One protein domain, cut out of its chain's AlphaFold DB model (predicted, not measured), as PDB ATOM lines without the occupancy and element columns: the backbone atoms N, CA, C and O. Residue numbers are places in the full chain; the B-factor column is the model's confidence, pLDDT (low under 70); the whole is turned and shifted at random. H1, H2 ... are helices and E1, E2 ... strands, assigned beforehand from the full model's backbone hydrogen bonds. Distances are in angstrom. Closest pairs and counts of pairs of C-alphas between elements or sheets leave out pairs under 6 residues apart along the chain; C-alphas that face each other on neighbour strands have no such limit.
ATOM      1  N   ASN A  30     -20.998  55.492  39.286       85.50
ATOM      2  CA  ASN A  30     -20.856  54.042  39.294       85.50
ATOM      3  C   ASN A  30     -21.283  53.489  37.932       85.50
ATOM      4  O   ASN A  30     -22.227  53.994  37.316       85.50
ATOM      5  N   VAL A  31     -20.595  52.451  37.468       87.62
ATOM      6  CA  VAL A  31     -20.983  51.687  36.278       87.62
ATOM      7  C   VAL A  31     -21.108  50.242  36.705       87.62
ATOM      8  O   VAL A  31     -20.130  49.628  37.119       87.62
ATOM      9  N   ILE A  32     -22.329  49.729  36.628       86.56
ATOM     10  CA  ILE A  32     -22.650  48.406  37.134       86.56
ATOM     11  C   ILE A  32     -22.840  47.458  35.957       86.56
ATOM     12  O   ILE A  32     -23.716  47.657  35.111       86.56
ATOM     13  N   GLY A  33     -22.013  46.421  35.918       87.31
ATOM     14  CA  GLY A  33     -22.134  45.310  34.998       87.31
ATOM     15  C   GLY A  33     -22.989  44.195  35.583       87.31
ATOM     16  O   GLY A  33     -22.658  43.636  36.620       87.31
ATOM     17  N   TRP A  34     -24.087  43.846  34.920       86.69
ATOM     18  CA  TRP A  34     -24.932  42.734  35.351       86.69
ATOM     19  C   TRP A  34     -24.392  41.401  34.825       86.69
ATOM     20  O   TRP A  34     -24.398  41.181  33.610       86.69
ATOM     21  N   LEU A  35     -23.959  40.506  35.718       85.12
ATOM     22  CA  LEU A  35     -23.423  39.185  35.355       85.12
ATOM     23  C   LEU A  35     -24.493  38.088  35.267       85.12
ATOM     24  O   LEU A  35     -24.212  37.002  34.753       85.12
ATOM     25  N   GLY A  36     -25.729  38.389  35.666       80.19
ATOM     26  CA  GLY A  36     -26.839  37.441  35.651       80.19
ATOM     27  C   GLY A  36     -27.121  36.817  37.013       80.19
ATOM     28  O   GLY A  36     -26.489  37.130  38.019       80.19
ATOM     29  N   GLU A  37     -28.103  35.925  37.008       80.00
ATOM     30  CA  GLU A  37     -28.433  35.059  38.139       80.00
ATOM     31  C   GLU A  37     -27.477  33.865  38.214       80.00
ATOM     32  O   GLU A  37     -26.795  33.543  37.227       80.00
ATOM     33  N   GLU A  38     -27.460  33.201  39.374       70.50
ATOM     34  CA  GLU A  38     -26.797  31.923  39.636       70.50
ATOM     35  C   GLU A  38     -26.861  30.973  38.438       70.50
ATOM     36  O   GLU A  38     -27.796  30.960  37.635       70.50
ATOM     37  N   GLY A  39     -25.756  30.259  38.234       65.25
ATOM     38  CA  GLY A  39     -25.620  29.342  37.110       65.25
ATOM     39  C   GLY A  39     -26.516  28.123  37.273       65.25
ATOM     40  O   GLY A  39     -27.370  28.044  38.149       65.25
ATOM     41  N   THR A  40     -26.272  27.114  36.443       63.56
ATOM     42  CA  THR A  40     -26.925  25.805  36.571       63.56
ATOM     43  C   THR A  40     -26.738  25.193  37.967       63.56
ATOM     44  O   THR A  40     -27.568  24.391  38.393       63.56
ATOM     45  N   LEU A  41     -25.668  25.569  38.680       63.91
ATOM     46  CA  LEU A  41     -25.443  25.208  40.074       63.91
ATOM     47  C   LEU A  41     -25.628  26.440  40.983       63.91
ATOM     48  O   LEU A  41     -25.036  27.487  40.698       63.91
ATOM     49  N   PRO A  42     -26.372  26.312  42.099       62.09
ATOM     50  CA  PRO A  42     -26.641  27.425  43.014       62.09
ATOM     51  C   PRO A  42     -25.371  28.070  43.589       62.09
ATOM     52  O   PRO A  42     -25.274  29.270  43.765       62.09
ATOM     53  N   TRP A  43     -24.324  27.288  43.837       69.44
ATOM     54  CA  TRP A  43     -23.103  27.793  44.475       69.44
ATOM     55  C   TRP A  43     -22.028  28.271  43.497       69.44
ATOM     56  O   TRP A  43     -20.931  28.612  43.935       69.44
ATOM     57  N   ASP A  44     -22.279  28.275  42.185       74.94
ATOM     58  CA  ASP A  44     -21.237  28.594  41.201       74.94
ATOM     59  C   ASP A  44     -20.686  30.005  41.373       74.94
ATOM     60  O   ASP A  44     -19.475  30.218  41.315       74.94
ATOM     61  N   MET A  45     -21.568  30.981  41.574       77.12
ATOM     62  CA  MET A  45     -21.137  32.371  41.560       77.12
ATOM     63  C   MET A  45     -20.499  32.783  42.877       77.12
ATOM     64  O   MET A  45     -19.431  33.383  42.850       77.12
ATOM     65  N   ASP A  46     -21.069  32.369  44.008       77.88
ATOM     66  CA  ASP A  46     -20.453  32.568  45.322       77.88
ATOM     67  C   ASP A  46     -19.061  31.936  45.386       77.88
ATOM     68  O   ASP A  46     -18.106  32.557  45.852       77.88
ATOM     69  N   ARG A  47     -18.914  30.728  44.832       78.44
ATOM     70  CA  ARG A  47     -17.628  30.033  44.730       78.44
ATOM     71  C   ARG A  47     -16.642  30.802  43.848       78.44
ATOM     72  O   ARG A  47     -15.505  31.020  44.262       78.44
ATOM     73  N   ALA A  48     -17.057  31.255  42.664       79.81
ATOM     74  CA  ALA A  48     -16.198  32.044  41.777       79.81
ATOM     75  C   ALA A  48     -15.777  33.381  42.415       79.81
ATOM     76  O   ALA A  48     -14.600  33.736  42.386       79.81
ATOM     77  N   ILE A  49     -16.713  34.099  43.043       80.12
ATOM     78  CA  ILE A  49     -16.466  35.364  43.753       80.12
ATOM     79  C   ILE A  49     -15.497  35.151  44.911       80.12
ATOM     80  O   ILE A  49     -14.577  35.952  45.087       80.12
ATOM     81  N   HIS A  50     -15.681  34.084  45.687       79.06
ATOM     82  CA  HIS A  50     -14.798  33.735  46.792       79.06
ATOM     83  C   HIS A  50     -13.357  33.532  46.306       79.06
ATOM     84  O   HIS A  50     -12.431  34.123  46.860       79.06
ATOM     85  N   HIS A  51     -13.160  32.770  45.225       76.50
ATOM     86  CA  HIS A  51     -11.831  32.539  44.642       76.50
ATOM     87  C   HIS A  51     -11.209  33.801  44.038       76.50
ATOM     88  O   HIS A  51     -10.011  34.033  44.193       76.50
ATOM     89  N   LEU A  52     -12.005  34.664  43.403       79.44
ATOM     90  CA  LEU A  52     -11.519  35.953  42.901       79.44
ATOM     91  C   LEU A  52     -11.071  36.868  44.046       79.44
ATOM     92  O   LEU A  52      -9.981  37.433  43.987       79.44
ATOM     93  N   HIS A  53     -11.851  36.968  45.124       80.12
ATOM     94  CA  HIS A  53     -11.437  37.713  46.316       80.12
ATOM     95  C   HIS A  53     -10.162  37.143  46.919       80.12
ATOM     96  O   HIS A  53      -9.264  37.903  47.283       80.12
ATOM     97  N   PHE A  54     -10.060  35.819  46.977       75.19
ATOM     98  CA  PHE A  54      -8.881  35.132  47.466       75.19
ATOM     99  C   PHE A  54      -7.617  35.529  46.690       75.19
ATOM    100  O   PHE A  54      -6.650  35.983  47.296       75.19
ATOM    101  N   TRP A  55      -7.649  35.447  45.357       72.31
ATOM    102  CA  TRP A  55      -6.509  35.782  44.495       72.31
ATOM    103  C   TRP A  55      -6.246  37.277  44.352       72.31
ATOM    104  O   TRP A  55      -5.130  37.661  44.018       72.31
ATOM    105  N   SER A  56      -7.240  38.134  44.585       77.38
ATOM    106  CA  SER A  56      -7.058  39.588  44.515       77.38
ATOM    107  C   SER A  56      -6.126  40.133  45.597       77.38
ATOM    108  O   SER A  56      -5.484  41.170  45.416       77.38
ATOM    109  N   ARG A  57      -6.045  39.441  46.737       73.94
ATOM    110  CA  ARG A  57      -5.122  39.784  47.815       73.94
ATOM    111  C   ARG A  57      -3.744  39.362  47.323       73.94
ATOM    112  O   ARG A  57      -3.577  38.202  46.969       73.94
ATOM    113  N   GLU A  58      -2.785  40.289  47.248       56.28
ATOM    114  CA  GLU A  58      -1.384  39.936  46.990       56.28
ATOM    115  C   GLU A  58      -1.000  38.820  47.963       56.28
ATOM    116  O   GLU A  58      -0.890  39.031  49.174       56.28
ATOM    117  N   CYS A  59      -0.896  37.601  47.445       52.94
ATOM    118  CA  CYS A  59      -0.479  36.464  48.232       52.94
ATOM    119  C   CYS A  59       1.037  36.569  48.392       52.94
ATOM    120  O   CYS A  59       1.792  35.894  47.699       52.94
ATOM    121  N   ASP A  60       1.484  37.400  49.336       49.78
ATOM    122  CA  ASP A  60       2.721  37.128  50.065       49.78
ATOM    123  C   ASP A  60       2.476  35.824  50.837       49.78
ATOM    124  O   ASP A  60       2.051  35.815  51.998       49.78
ATOM    125  N   LEU A  61       2.642  34.696  50.139       51.19
ATOM    126  CA  LEU A  61       2.586  33.352  50.703       51.19
ATOM    127  C   LEU A  61       3.808  33.165  51.609       51.19
ATOM    128  O   LEU A  61       4.772  32.498  51.246       51.19
ATOM    129  N   ASN A  62       3.797  33.788  52.785       52.34
ATOM    130  CA  ASN A  62       4.731  33.454  53.851       52.34
ATOM    131  C   ASN A  62       4.187  32.273  54.677       52.34
ATOM    132  O   ASN A  62       2.989  31.981  54.658       52.34
ATOM    133  N   GLU A  63       5.072  31.589  55.406       49.81
ATOM    134  CA  GLU A  63       4.727  30.396  56.197       49.81
ATOM    135  C   GLU A  63       3.571  30.641  57.182       49.81
ATOM    136  O   GLU A  63       2.702  29.786  57.331       49.81
ATOM    137  N   ALA A  64       3.489  31.835  57.781       53.53
ATOM    138  CA  ALA A  64       2.431  32.189  58.730       53.53
ATOM    139  C   ALA A  64       1.048  32.321  58.066       53.53
ATOM    140  O   ALA A  64       0.034  31.940  58.652       53.53
ATOM    141  N   ARG A  65       0.983  32.832  56.830       53.75
ATOM    142  CA  ARG A  65      -0.272  32.871  56.064       53.75
ATOM    143  C   ARG A  65      -0.632  31.496  55.532       53.75
ATOM    144  O   ARG A  65      -1.808  31.169  55.503       53.75
ATOM    145  N   MET A  66       0.349  30.675  55.163       51.97
ATOM    146  CA  MET A  66       0.110  29.294  54.734       51.97
ATOM    147  C   MET A  66      -0.619  28.477  55.816       51.97
ATOM    148  O   MET A  66      -1.518  27.697  55.506       51.97
ATOM    149  N   GLU A  67      -0.292  28.713  57.088       54.25
ATOM    150  CA  GLU A  67      -0.943  28.096  58.250       54.25
ATOM    151  C   GLU A  67      -2.380  28.626  58.469       54.25
ATOM    152  O   GLU A  67      -3.318  27.844  58.650       54.25
ATOM    153  N   GLU A  68      -2.605  29.938  58.332       53.94
ATOM    154  CA  GLU A  68      -3.948  30.552  58.358       53.94
ATOM    155  C   GLU A  68      -4.837  30.020  57.213       53.94
ATOM    156  O   GLU A  68      -6.003  29.682  57.416       53.94
ATOM    157  N   LEU A  69      -4.264  29.853  56.020       49.69
ATOM    158  CA  LEU A  69      -4.929  29.308  54.836       49.69
ATOM    159  C   LEU A  69      -5.244  27.821  54.981       49.69
ATOM    160  O   LEU A  69      -6.335  27.401  54.606       49.69
ATOM    161  N   SER A  70      -4.356  27.056  55.621       53.34
ATOM    162  CA  SER A  70      -4.593  25.643  55.939       53.34
ATOM    163  C   SER A  70      -5.792  25.407  56.857       53.34
ATOM    164  O   SER A  70      -6.408  24.344  56.808       53.34
ATOM    165  N   SER A  71      -6.172  26.429  57.629       50.81
ATOM    166  CA  SER A  71      -7.354  26.425  58.499       50.81
ATOM    167  C   SER A  71      -8.663  26.605  57.716       50.81
ATOM    168  O   SER A  71      -9.730  26.239  58.204       50.81
ATOM    169  N   ILE A  72      -8.579  27.183  56.513       50.25
ATOM    170  CA  ILE A  72      -9.689  27.402  55.572       50.25
ATOM    171  C   ILE A  72      -9.776  26.235  54.565       50.25
ATOM    172  O   ILE A  72     -10.846  25.942  54.037       50.25
ATOM    173  N   GLY A  73      -8.665  25.529  54.341       48.81
ATOM    174  CA  GLY A  73      -8.549  24.326  53.519       48.81
ATOM    175  C   GLY A  73      -7.079  24.034  53.208       48.81
ATOM    176  O   GLY A  73      -6.264  24.948  53.114       48.81
ATOM    177  N   ASN A  74      -6.709  22.761  53.073       47.06
ATOM    178  CA  ASN A  74      -5.314  22.335  52.933       47.06
ATOM    179  C   ASN A  74      -4.622  22.991  51.700       47.06
ATOM    180  O   ASN A  74      -5.123  22.827  50.588       47.06
ATOM    181  N   PRO A  75      -3.464  23.678  51.855       44.41
ATOM    182  CA  PRO A  75      -2.707  24.327  50.772       44.41
ATOM    183  C   PRO A  75      -2.209  23.394  49.664       44.41
ATOM    184  O   PRO A  75      -1.793  23.852  48.604       44.41
ATOM    185  N   LEU A  76      -2.205  22.086  49.939       41.97
ATOM    186  CA  LEU A  76      -1.693  21.028  49.068       41.97
ATOM    187  C   LEU A  76      -2.775  20.011  48.649       41.97
ATOM    188  O   LEU A  76      -2.481  19.099  47.879       41.97
ATOM    189  N   GLU A  77      -4.016  20.155  49.127       49.06
ATOM    190  CA  GLU A  77      -5.187  19.590  48.430       49.06
ATOM    191  C   GLU A  77      -5.515  20.475  47.222       49.06
ATOM    192  O   GLU A  77      -5.015  21.593  47.218       49.06
ATOM    193  N   PRO A  78      -6.274  20.022  46.197       43.72
ATOM    194  CA  PRO A  78      -6.377  20.658  44.872       43.72
ATOM    195  C   PRO A  78      -6.891  22.110  44.884       43.72
ATOM    196  O   PRO A  78      -7.994  22.433  44.455       43.72
ATOM    197  N   TRP A  79      -6.035  23.007  45.344       50.78
ATOM    198  CA  TRP A  79      -6.054  24.441  45.211       50.78
ATOM    199  C   TRP A  79      -6.259  24.789  43.744       50.78
ATOM    200  O   TRP A  79      -5.560  24.245  42.893       50.78
ATOM    201  N   PRO A  80      -7.132  25.754  43.435       51.28
ATOM    202  CA  PRO A  80      -8.550  25.594  43.070       51.28
ATOM    203  C   PRO A  80      -8.785  24.797  41.764       51.28
ATOM    204  O   PRO A  80      -9.467  25.260  40.849       51.28
ATOM    205  N   TRP A  81      -8.154  23.632  41.632       52.91
ATOM    206  CA  TRP A  81      -8.084  22.861  40.385       52.91
ATOM    207  C   TRP A  81      -8.861  21.546  40.473       52.91
ATOM    208  O   TRP A  81      -8.627  20.643  39.669       52.91
ATOM    209  N   ASP A  82      -9.808  21.414  41.410       63.97
ATOM    210  CA  ASP A  82     -10.921  20.526  41.087       63.97
ATOM    211  C   ASP A  82     -11.687  21.126  39.891       63.97
ATOM    212  O   ASP A  82     -11.779  22.345  39.700       63.97
ATOM    213  N   GLU A  83     -12.167  20.250  39.014       64.44
ATOM    214  CA  GLU A  83     -12.867  20.626  37.781       64.44
ATOM    215  C   GLU A  83     -14.081  21.533  38.069       64.44
ATOM    216  O   GLU A  83     -14.498  22.338  37.235       64.44
ATOM    217  N   GLU A  84     -14.618  21.457  39.289       70.94
ATOM    218  CA  GLU A  84     -15.781  22.217  39.723       70.94
ATOM    219  C   GLU A  84     -15.450  23.690  40.037       70.94
ATOM    220  O   GLU A  84     -16.187  24.580  39.605       70.94
ATOM    221  N   ASN A  85     -14.343  23.970  40.731       71.62
ATOM    222  CA  ASN A  85     -13.869  25.311  41.087       71.62
ATOM    223  C   ASN A  85     -13.397  26.085  39.857       71.62
ATOM    224  O   ASN A  85     -13.804  27.234  39.665       71.62
ATOM    225  N   TRP A  86     -12.598  25.453  38.991       74.62
ATOM    226  CA  TRP A  86     -12.228  26.065  37.712       74.62
ATOM    227  C   TRP A  86     -13.461  26.282  36.839       74.62
ATOM    228  O   TRP A  86     -13.647  27.363  36.279       74.62
ATOM    229  N   GLY A  87     -14.354  25.291  36.800       78.44
ATOM    230  CA  GLY A  87     -15.611  25.396  36.081       78.44
ATOM    231  C   GLY A  87     -16.461  26.583  36.544       78.44
ATOM    232  O   GLY A  87     -17.099  27.223  35.715       78.44
ATOM    233  N   ALA A  88     -16.463  26.920  37.836       80.31
ATOM    234  CA  ALA A  88     -17.209  28.065  38.358       80.31
ATOM    235  C   ALA A  88     -16.666  29.407  37.830       80.31
ATOM    236  O   ALA A  88     -17.438  30.252  37.370       80.31
ATOM    237  N   ILE A  89     -15.340  29.583  37.825       79.62
ATOM    238  CA  ILE A  89     -14.680  30.772  37.259       79.62
ATOM    239  C   ILE A  89     -14.898  30.831  35.743       79.62
ATOM    240  O   ILE A  89     -15.238  31.879  35.195       79.62
ATOM    241  N   GLU A  90     -14.754  29.704  35.050       81.62
ATOM    242  CA  GLU A  90     -14.982  29.623  33.610       81.62
ATOM    243  C   GLU A  90     -16.427  30.006  33.251       81.62
ATOM    244  O   GLU A  90     -16.650  30.863  32.392       81.62
ATOM    245  N   ARG A  91     -17.418  29.449  33.956       84.06
ATOM    246  CA  ARG A  91     -18.841  29.772  33.765       84.06
ATOM    247  C   ARG A  91     -19.146  31.242  34.040       84.06
ATOM    248  O   ARG A  91     -19.997  31.811  33.354       84.06
ATOM    249  N   LEU A  92     -18.448  31.879  34.985       84.19
ATOM    250  CA  LEU A  92     -18.557  33.320  35.227       84.19
ATOM    251  C   LEU A  92     -18.145  34.124  33.985       84.19
ATOM    252  O   LEU A  92     -18.883  35.017  33.570       84.19
ATOM    253  N   PHE A  93     -17.011  33.793  33.360       84.25
ATOM    254  CA  PHE A  93     -16.502  34.492  32.171       84.25
ATOM    255  C   PHE A  93     -17.207  34.107  30.861       84.25
ATOM    256  O   PHE A  93     -17.145  34.852  29.884       84.25
ATOM    257  N   GLN A  94     -17.947  32.999  30.839       85.62
ATOM    258  CA  GLN A  94     -18.804  32.614  29.711       85.62
ATOM    259  C   GLN A  94     -20.154  33.359  29.679       85.62
ATOM    260  O   GLN A  94     -20.927  33.200  28.731       85.62
ATOM    261  N   ARG A  95     -20.469  34.187  30.687       83.69
ATOM    262  CA  ARG A  95     -21.744  34.922  30.746       83.69
ATOM    263  C   ARG A  95     -21.907  35.904  29.571       83.69
ATOM    264  O   ARG A  95     -20.936  36.544  29.163       83.69
ATOM    265  N   PRO A  96     -23.149  36.138  29.089       84.00
ATOM    266  CA  PRO A  96     -23.427  37.049  27.967       84.00
ATOM    267  C   PRO A  96     -22.932  38.484  28.161       84.00
ATOM    268  O   PRO A  96     -22.773  39.228  27.199       84.00
ATOM    269  N   PHE A  97     -22.700  38.897  29.404       85.19
ATOM    270  CA  PHE A  97     -22.139  40.201  29.714       85.19
ATOM    271  C   PHE A  97     -20.765  40.428  29.056       85.19
ATOM    272  O   PHE A  97     -20.529  41.492  28.483       85.19
ATOM    273  N   TRP A  98     -19.897  39.412  29.052       84.12
ATOM    274  CA  TRP A  98     -18.527  39.508  28.535       84.12
ATOM    275  C   TRP A  98     -18.446  39.540  27.007       84.12
ATOM    276  O   TRP A  98     -17.426  39.937  26.451       84.12
ATOM    277  N   THR A  99     -19.527  39.181  26.311       82.12
ATOM    278  CA  THR A  99     -19.604  39.239  24.842       82.12
ATOM    279  C   THR A  99     -20.109  40.591  24.326       82.12
ATOM    280  O   THR A  99     -20.217  40.802  23.115       82.12
ATOM    281  N   ARG A 100     -20.416  41.543  25.220       80.88
ATOM    282  CA  ARG A 100     -20.916  42.871  24.845       80.88
ATOM    283  C   ARG A 100     -19.802  43.713  24.220       80.88
ATOM    284  O   ARG A 100     -18.744  43.917  24.803       80.88
ATOM    285  N   LEU A 101     -20.094  44.286  23.052       75.25
ATOM    286  CA  LEU A 101     -19.153  45.065  22.234       75.25
ATOM    287  C   LEU A 101     -18.482  46.237  22.980       75.25
ATOM    288  O   LEU A 101     -17.357  46.618  22.663       75.25
ATOM    289  N   TRP A 102     -19.173  46.816  23.964       74.94
ATOM    290  CA  TRP A 102     -18.737  48.024  24.669       74.94
ATOM    291  C   TRP A 102     -18.104  47.760  26.034       74.94
ATOM    292  O   TRP A 102     -17.754  48.717  26.724       74.94
ATOM    293  N   ILE A 103     -17.888  46.494  26.403       81.31
ATOM    294  CA  ILE A 103     -17.501  46.140  27.769       81.31
ATOM    295  C   ILE A 103     -16.188  46.791  28.221       81.31
ATOM    296  O   ILE A 103     -16.071  47.272  29.342       81.31
ATOM    297  N   VAL A 104     -15.218  46.913  27.315       79.19
ATOM    298  CA  VAL A 104     -13.940  47.572  27.618       79.19
ATOM    299  C   VAL A 104     -14.142  49.056  27.920       79.19
ATOM    300  O   VAL A 104     -13.525  49.590  28.834       79.19
ATOM    301  N   GLN A 105     -15.017  49.742  27.181       73.81
ATOM    302  CA  GLN A 105     -15.288  51.161  27.427       73.81
ATOM    303  C   GLN A 105     -16.080  51.361  28.718       73.81
ATOM    304  O   GLN A 105     -15.811  52.317  29.440       73.81
ATOM    305  N   GLU A 106     -17.016  50.456  29.004       79.56
ATOM    306  CA  GLU A 106     -17.793  50.418  30.243       79.56
ATOM    307  C   GLU A 106     -16.882  50.291  31.467       79.56
ATOM    308  O   GLU A 106     -17.002  51.083  32.394       79.56
ATOM    309  N   LEU A 107     -15.935  49.352  31.443       81.69
ATOM    310  CA  LEU A 107     -15.093  49.048  32.599       81.69
ATOM    311  C   LEU A 107     -13.900  49.998  32.738       81.69
ATOM    312  O   LEU A 107     -13.631  50.485  33.827       81.69
ATOM    313  N   VAL A 108     -13.206  50.320  31.643       82.19
ATOM    314  CA  VAL A 108     -11.963  51.116  31.704       82.19
ATOM    315  C   VAL A 108     -12.232  52.607  31.919       82.19
ATOM    316  O   VAL A 108     -11.407  53.305  32.504       82.19
ATOM    317  N   LEU A 109     -13.355  53.137  31.419       84.12
ATOM    318  CA  LEU A 109     -13.651  54.574  31.531       84.12
ATOM    319  C   LEU A 109     -14.448  54.929  32.784       84.12
ATOM    320  O   LEU A 109     -14.512  56.113  33.129       84.12
ATOM    321  N   ALA A 110     -15.067  53.945  33.431       87.25
ATOM    322  CA  ALA A 110     -15.804  54.150  34.664       87.25
ATOM    323  C   ALA A 110     -14.877  54.568  35.807       87.25
ATOM    324  O   ALA A 110     -13.743  54.113  35.920       87.25
ATOM    325  N   ARG A 111     -15.392  55.418  36.699       85.38
ATOM    326  CA  ARG A 111     -14.689  55.768  37.942       85.38
ATOM    327  C   ARG A 111     -14.740  54.639  38.966       85.38
ATOM    328  O   ARG A 111     -13.757  54.417  39.661       85.38
ATOM    329  N   LYS A 112     -15.895  53.980  39.065       87.00
ATOM    330  CA  LYS A 112     -16.162  52.851  39.960       87.00
ATOM    331  C   LYS A 112     -16.938  51.772  39.196       87.00
ATOM    332  O   LYS A 112     -18.171  51.766  39.233       87.00
ATOM    333  N   PRO A 113     -16.241  50.952  38.392       88.44
ATOM    334  CA  PRO A 113     -16.839  49.786  37.767       88.44
ATOM    335  C   PRO A 113     -17.017  48.670  38.799       88.44
ATOM    336  O   PRO A 113     -16.076  48.308  39.507       88.44
ATOM    337  N   ALA A 114     -18.216  48.107  38.847       88.00
ATOM    338  CA  ALA A 114     -18.530  46.965  39.690       88.00
ATOM    339  C   ALA A 114     -19.466  46.009  38.964       88.00
ATOM    340  O   ALA A 114     -20.126  46.375  37.987       88.00
ATOM    341  N   PHE A 115     -19.522  44.777  39.442       87.81
ATOM    342  CA  PHE A 115     -20.397  43.750  38.920       87.81
ATOM    343  C   PHE A 115     -21.477  43.423  39.933       87.81
ATOM    344  O   PHE A 115     -21.180  43.192  41.100       87.81
ATOM    345  N   LEU A 116     -22.722  43.365  39.472       85.75
ATOM    346  CA  LEU A 116     -23.802  42.775  40.243       85.75
ATOM    347  C   LEU A 116     -24.009  41.337  39.805       85.75
ATOM    348  O   LEU A 116     -24.078  41.018  38.609       85.75
ATOM    349  N   VAL A 117     -24.124  40.497  40.818       78.31
ATOM    350  CA  VAL A 117     -24.388  39.076  40.724       78.31
ATOM    351  C   VAL A 117     -25.675  38.819  41.481       78.31
ATOM    352  O   VAL A 117     -25.793  39.262  42.616       78.31
ATOM    353  N   ASN A 118     -26.613  38.082  40.885       74.06
ATOM    354  CA  ASN A 118     -27.945  37.887  41.465       74.06
ATOM    355  C   ASN A 118     -28.686  39.211  41.714       74.06
ATOM    356  O   ASN A 118     -28.177  40.307  41.508       74.06
ATOM    357  N   TYR A 119     -29.941  39.129  42.147       70.12
ATOM    358  CA  TYR A 119     -30.749  40.320  42.434       70.12
ATOM    359  C   TYR A 119     -30.357  41.048  43.725       70.12
ATOM    360  O   TYR A 119     -30.977  42.063  44.053       70.12
ATOM    361  N   ASP A 120     -29.370  40.538  44.461       67.38
ATOM    362  CA  ASP A 120     -28.931  41.140  45.707       67.38
ATOM    363  C   ASP A 120     -27.772  42.114  45.466       67.38
ATOM    364  O   ASP A 120     -26.723  41.764  44.931       67.38
ATOM    365  N   ILE A 121     -27.967  43.357  45.903       61.22
ATOM    366  CA  ILE A 121     -26.945  44.409  45.869       61.22
ATOM    367  C   ILE A 121     -25.791  44.065  46.825       61.22
ATOM    368  O   ILE A 121     -24.685  44.564  46.650       61.22
ATOM    369  N   SER A 122     -26.020  43.198  47.818       64.25
ATOM    370  CA  SER A 122     -24.969  42.728  48.724       64.25
ATOM    371  C   SER A 122     -23.906  41.861  48.028       64.25
ATOM    372  O   SER A 122     -22.775  41.786  48.507       64.25
ATOM    373  N   SER A 123     -24.235  41.283  46.868       67.38
ATOM    374  CA  SER A 123     -23.350  40.459  46.036       67.38
ATOM    375  C   SER A 123     -22.618  41.294  44.972       67.38
ATOM    376  O   SER A 123     -22.520  40.905  43.804       67.38
ATOM    377  N   GLU A 124     -22.121  42.471  45.360       78.38
ATOM    378  CA  GLU A 124     -21.310  43.330  44.494       78.38
ATOM    379  C   GLU A 124     -19.864  42.807  44.418       78.38
ATOM    380  O   GLU A 124     -19.198  42.595  45.430       78.38
ATOM    381  N   LEU A 125     -19.362  42.606  43.199       83.62
ATOM    382  CA  LEU A 125     -17.979  42.223  42.920       83.62
ATOM    383  C   LEU A 125     -17.250  43.404  42.272       83.62
ATOM    384  O   LEU A 125     -17.530  43.779  41.133       83.62
ATOM    385  N   GLU A 126     -16.289  43.982  42.987       87.50
ATOM    386  CA  GLU A 126     -15.494  45.100  42.476       87.50
ATOM    387  C   GLU A 126     -14.610  44.674  41.295       87.50
ATOM    388  O   GLU A 126     -13.993  43.606  41.295       87.50
ATOM    389  N   PHE A 127     -14.491  45.537  40.283       86.31
ATOM    390  CA  PHE A 127     -13.635  45.262  39.126       86.31
ATOM    391  C   PHE A 127     -12.153  45.107  39.503       86.31
ATOM    392  O   PHE A 127     -11.453  44.285  38.915       86.31
ATOM    393  N   ASP A 128     -11.681  45.865  40.496       84.94
ATOM    394  CA  ASP A 128     -10.299  45.797  40.989       84.94
ATOM    395  C   ASP A 128      -9.969  44.413  41.568       84.94
ATOM    396  O   ASP A 128      -8.906  43.863  41.276       84.94
ATOM    397  N   THR A 129     -10.918  43.795  42.281       84.88
ATOM    398  CA  THR A 129     -10.813  42.410  42.762       84.88
ATOM    399  C   THR A 129     -10.557  41.447  41.604       84.88
ATOM    400  O   THR A 129      -9.636  40.632  41.662       84.88
ATOM    401  N   VAL A 130     -11.328  41.568  40.519       82.75
ATOM    402  CA  VAL A 130     -11.171  40.719  39.327       82.75
ATOM    403  C   VAL A 130      -9.831  40.976  38.633       82.75
ATOM    404  O   VAL A 130      -9.132  40.023  38.292       82.75
ATOM    405  N   SER A 131      -9.446  42.245  38.450       83.00
ATOM    406  CA  SER A 131      -8.185  42.616  37.789       83.00
ATOM    407  C   SER A 131      -6.980  42.063  38.544       83.00
ATOM    408  O   SER A 131      -6.147  41.373  37.958       83.00
ATOM    409  N   LYS A 132      -6.923  42.285  39.862       82.00
ATOM    410  CA  LYS A 132      -5.836  41.793  40.717       82.00
ATOM    411  C   LYS A 132      -5.764  40.274  40.740       82.00
ATOM    412  O   LYS A 132      -4.671  39.722  40.671       82.00
ATOM    413  N   ALA A 133      -6.909  39.594  40.793       77.62
ATOM    414  CA  ALA A 133      -6.949  38.137  40.756       77.62
ATOM    415  C   ALA A 133      -6.332  37.575  39.464       77.62
ATOM    416  O   ALA A 133      -5.541  36.633  39.516       77.62
ATOM    417  N   LEU A 134      -6.650  38.175  38.311       75.31
ATOM    418  CA  LEU A 134      -6.098  37.774  37.014       75.31
ATOM    419  C   LEU A 134      -4.603  38.099  36.890       75.31
ATOM    420  O   LEU A 134      -3.839  37.285  36.370       75.31
ATOM    421  N   GLU A 135      -4.170  39.259  37.386       75.81
ATOM    422  CA  GLU A 135      -2.757  39.650  37.405       75.81
ATOM    423  C   GLU A 135      -1.920  38.711  38.280       75.81
ATOM    424  O   GLU A 135      -0.886  38.208  37.835       75.81
ATOM    425  N   ASN A 136      -2.384  38.424  39.497       69.88
ATOM    426  CA  ASN A 136      -1.709  37.518  40.424       69.88
ATOM    427  C   ASN A 136      -1.649  36.089  39.869       69.88
ATOM    428  O   ASN A 136      -0.613  35.433  39.972       69.88
ATOM    429  N   TRP A 137      -2.708  35.634  39.198       65.88
ATOM    430  CA  TRP A 137      -2.704  34.355  38.489       65.88
ATOM    431  C   TRP A 137      -1.690  34.307  37.345       65.88
ATOM    432  O   TRP A 137      -0.956  33.326  37.216       65.88
ATOM    433  N   SER A 138      -1.625  35.358  36.521       64.56
ATOM    434  CA  SER A 138      -0.667  35.424  35.413       64.56
ATOM    435  C   SER A 138       0.767  35.319  35.928       64.56
ATOM    436  O   SER A 138       1.563  34.580  35.357       64.56
ATOM    437  N   ARG A 139       1.077  35.997  37.041       63.16
ATOM    438  CA  ARG A 139       2.395  35.933  37.691       63.16
ATOM    439  C   ARG A 139       2.711  34.534  38.220       63.16
ATOM    440  O   ARG A 139       3.810  34.043  37.994       63.16
ATOM    441  N   ALA A 140       1.749  33.877  38.867       59.34
ATOM    442  CA  ALA A 140       1.936  32.541  39.437       59.34
ATOM    443  C   ALA A 140       2.166  31.435  38.386       59.34
ATOM    444  O   ALA A 140       2.688  30.379  38.727       59.34
ATOM    445  N   ARG A 141       1.778  31.643  37.116       52.28
ATOM    446  CA  ARG A 141       2.028  30.685  36.017       52.28
ATOM    447  C   ARG A 141       3.407  30.815  35.368       52.28
ATOM    448  O   ARG A 141       3.787  29.920  34.617       52.28
ATOM    449  N   GLU A 142       4.107  31.924  35.593       48.66
ATOM    450  CA  GLU A 142       5.419  32.206  34.992       48.66
ATOM    451  C   GLU A 142       6.602  31.815  35.899       48.66
ATOM    452  O   GLU A 142       7.741  31.785  35.431       48.66
TER     453      GLU A 142
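What this domain is: This is residues 30 to 142 of the 143 residues of the protein "HET domain-containing protein" of Zopfia rhizophila CBS 207.26 (UniProt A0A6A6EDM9). What does the model look like? At one end a small three-stranded sheet, E1, E2 and E3, has the short helix H5 over part of it, and beyond it H1 is crossed by H3 near its beginning and by H6 near its end. At the far end H2, on the loops before and after it, lies off from the rest. What are the parts in order? The printed part has 113 residues with six named helices and three named strands, along the chain E1 H1 H2 H3 H4 H5 E2 E3 H6; it is mostly helix, and the mixed sheet has the order E1 E2 E3. How large is it? It is compact, with a radius of gyration of the C-alphas of 15.0 A and spans of 42 by 30 by 27 A.

Where its parts are: Where are the first elements? E1 is residues 31 to 34, with C-alpha 31 at (-20.983, 51.687, 36.278). H1 is residues 44 to 56, 18.2 A long, H2 is residues 63 to 70, 10.5 A, and H3 is residues 83 to 93, 15.4 A. What follows? H4 is residues 96 to 99, H5 residues 103 to 109, E2 residues 113 to 116 and E3 residues 124 to 126. H6, residues 127 to 140, is 20.1 A long and ends with C-alpha 140 at (1.936, 32.541, 39.437).

How they stand to each other: How do the strands pair? E1 and E2 are parallel, with N 33 and O 114 2.8 A apart; with H1 to H5 between them they form a strand-helix-strand unit, two parallel neighbour strands joined through helices. E2 and E3 are an antiparallel hairpin, with N 115 and O 125 2.8 A apart. What is on the sheet? H5 is on it at a height over the sheet of 8.5 A, only just over E1 alone, since E2 has 2 of its C-alphas. H1, H6 and, only just, H4, with 5 pairs of C-alphas within 10 A, only graze the sheet. How do the helices stand? H1 touches H3 with residues 44 to 48 alone, about perpendicular at 87 degrees, the closest C-alphas being those of Ala 48 and Ile 89, 4.9 A apart. H1 touches H6 with residues 52 to 56 alone, the same way at a steep tilt of 67 degrees, only just short of about perpendicular; the C-alphas of Ser 56 and Ala 133 are closest, 4.0 A apart. Are the helix backbones in order? Every O i to N i+4 pair is within hydrogen-bond range in H1, H2, H3, H5 and H6, and H4 is too short for such a pair.

The domain as a whole: Is the printed part continuous? It has no cut; the link from H2 to H3, residues 71 to 82, is long. Where is confidence low? The mean pLDDT of the printed part is 71.5, and residues 39 to 43, 58 to 83, 120 to 123 and 136 to 142 are under 70.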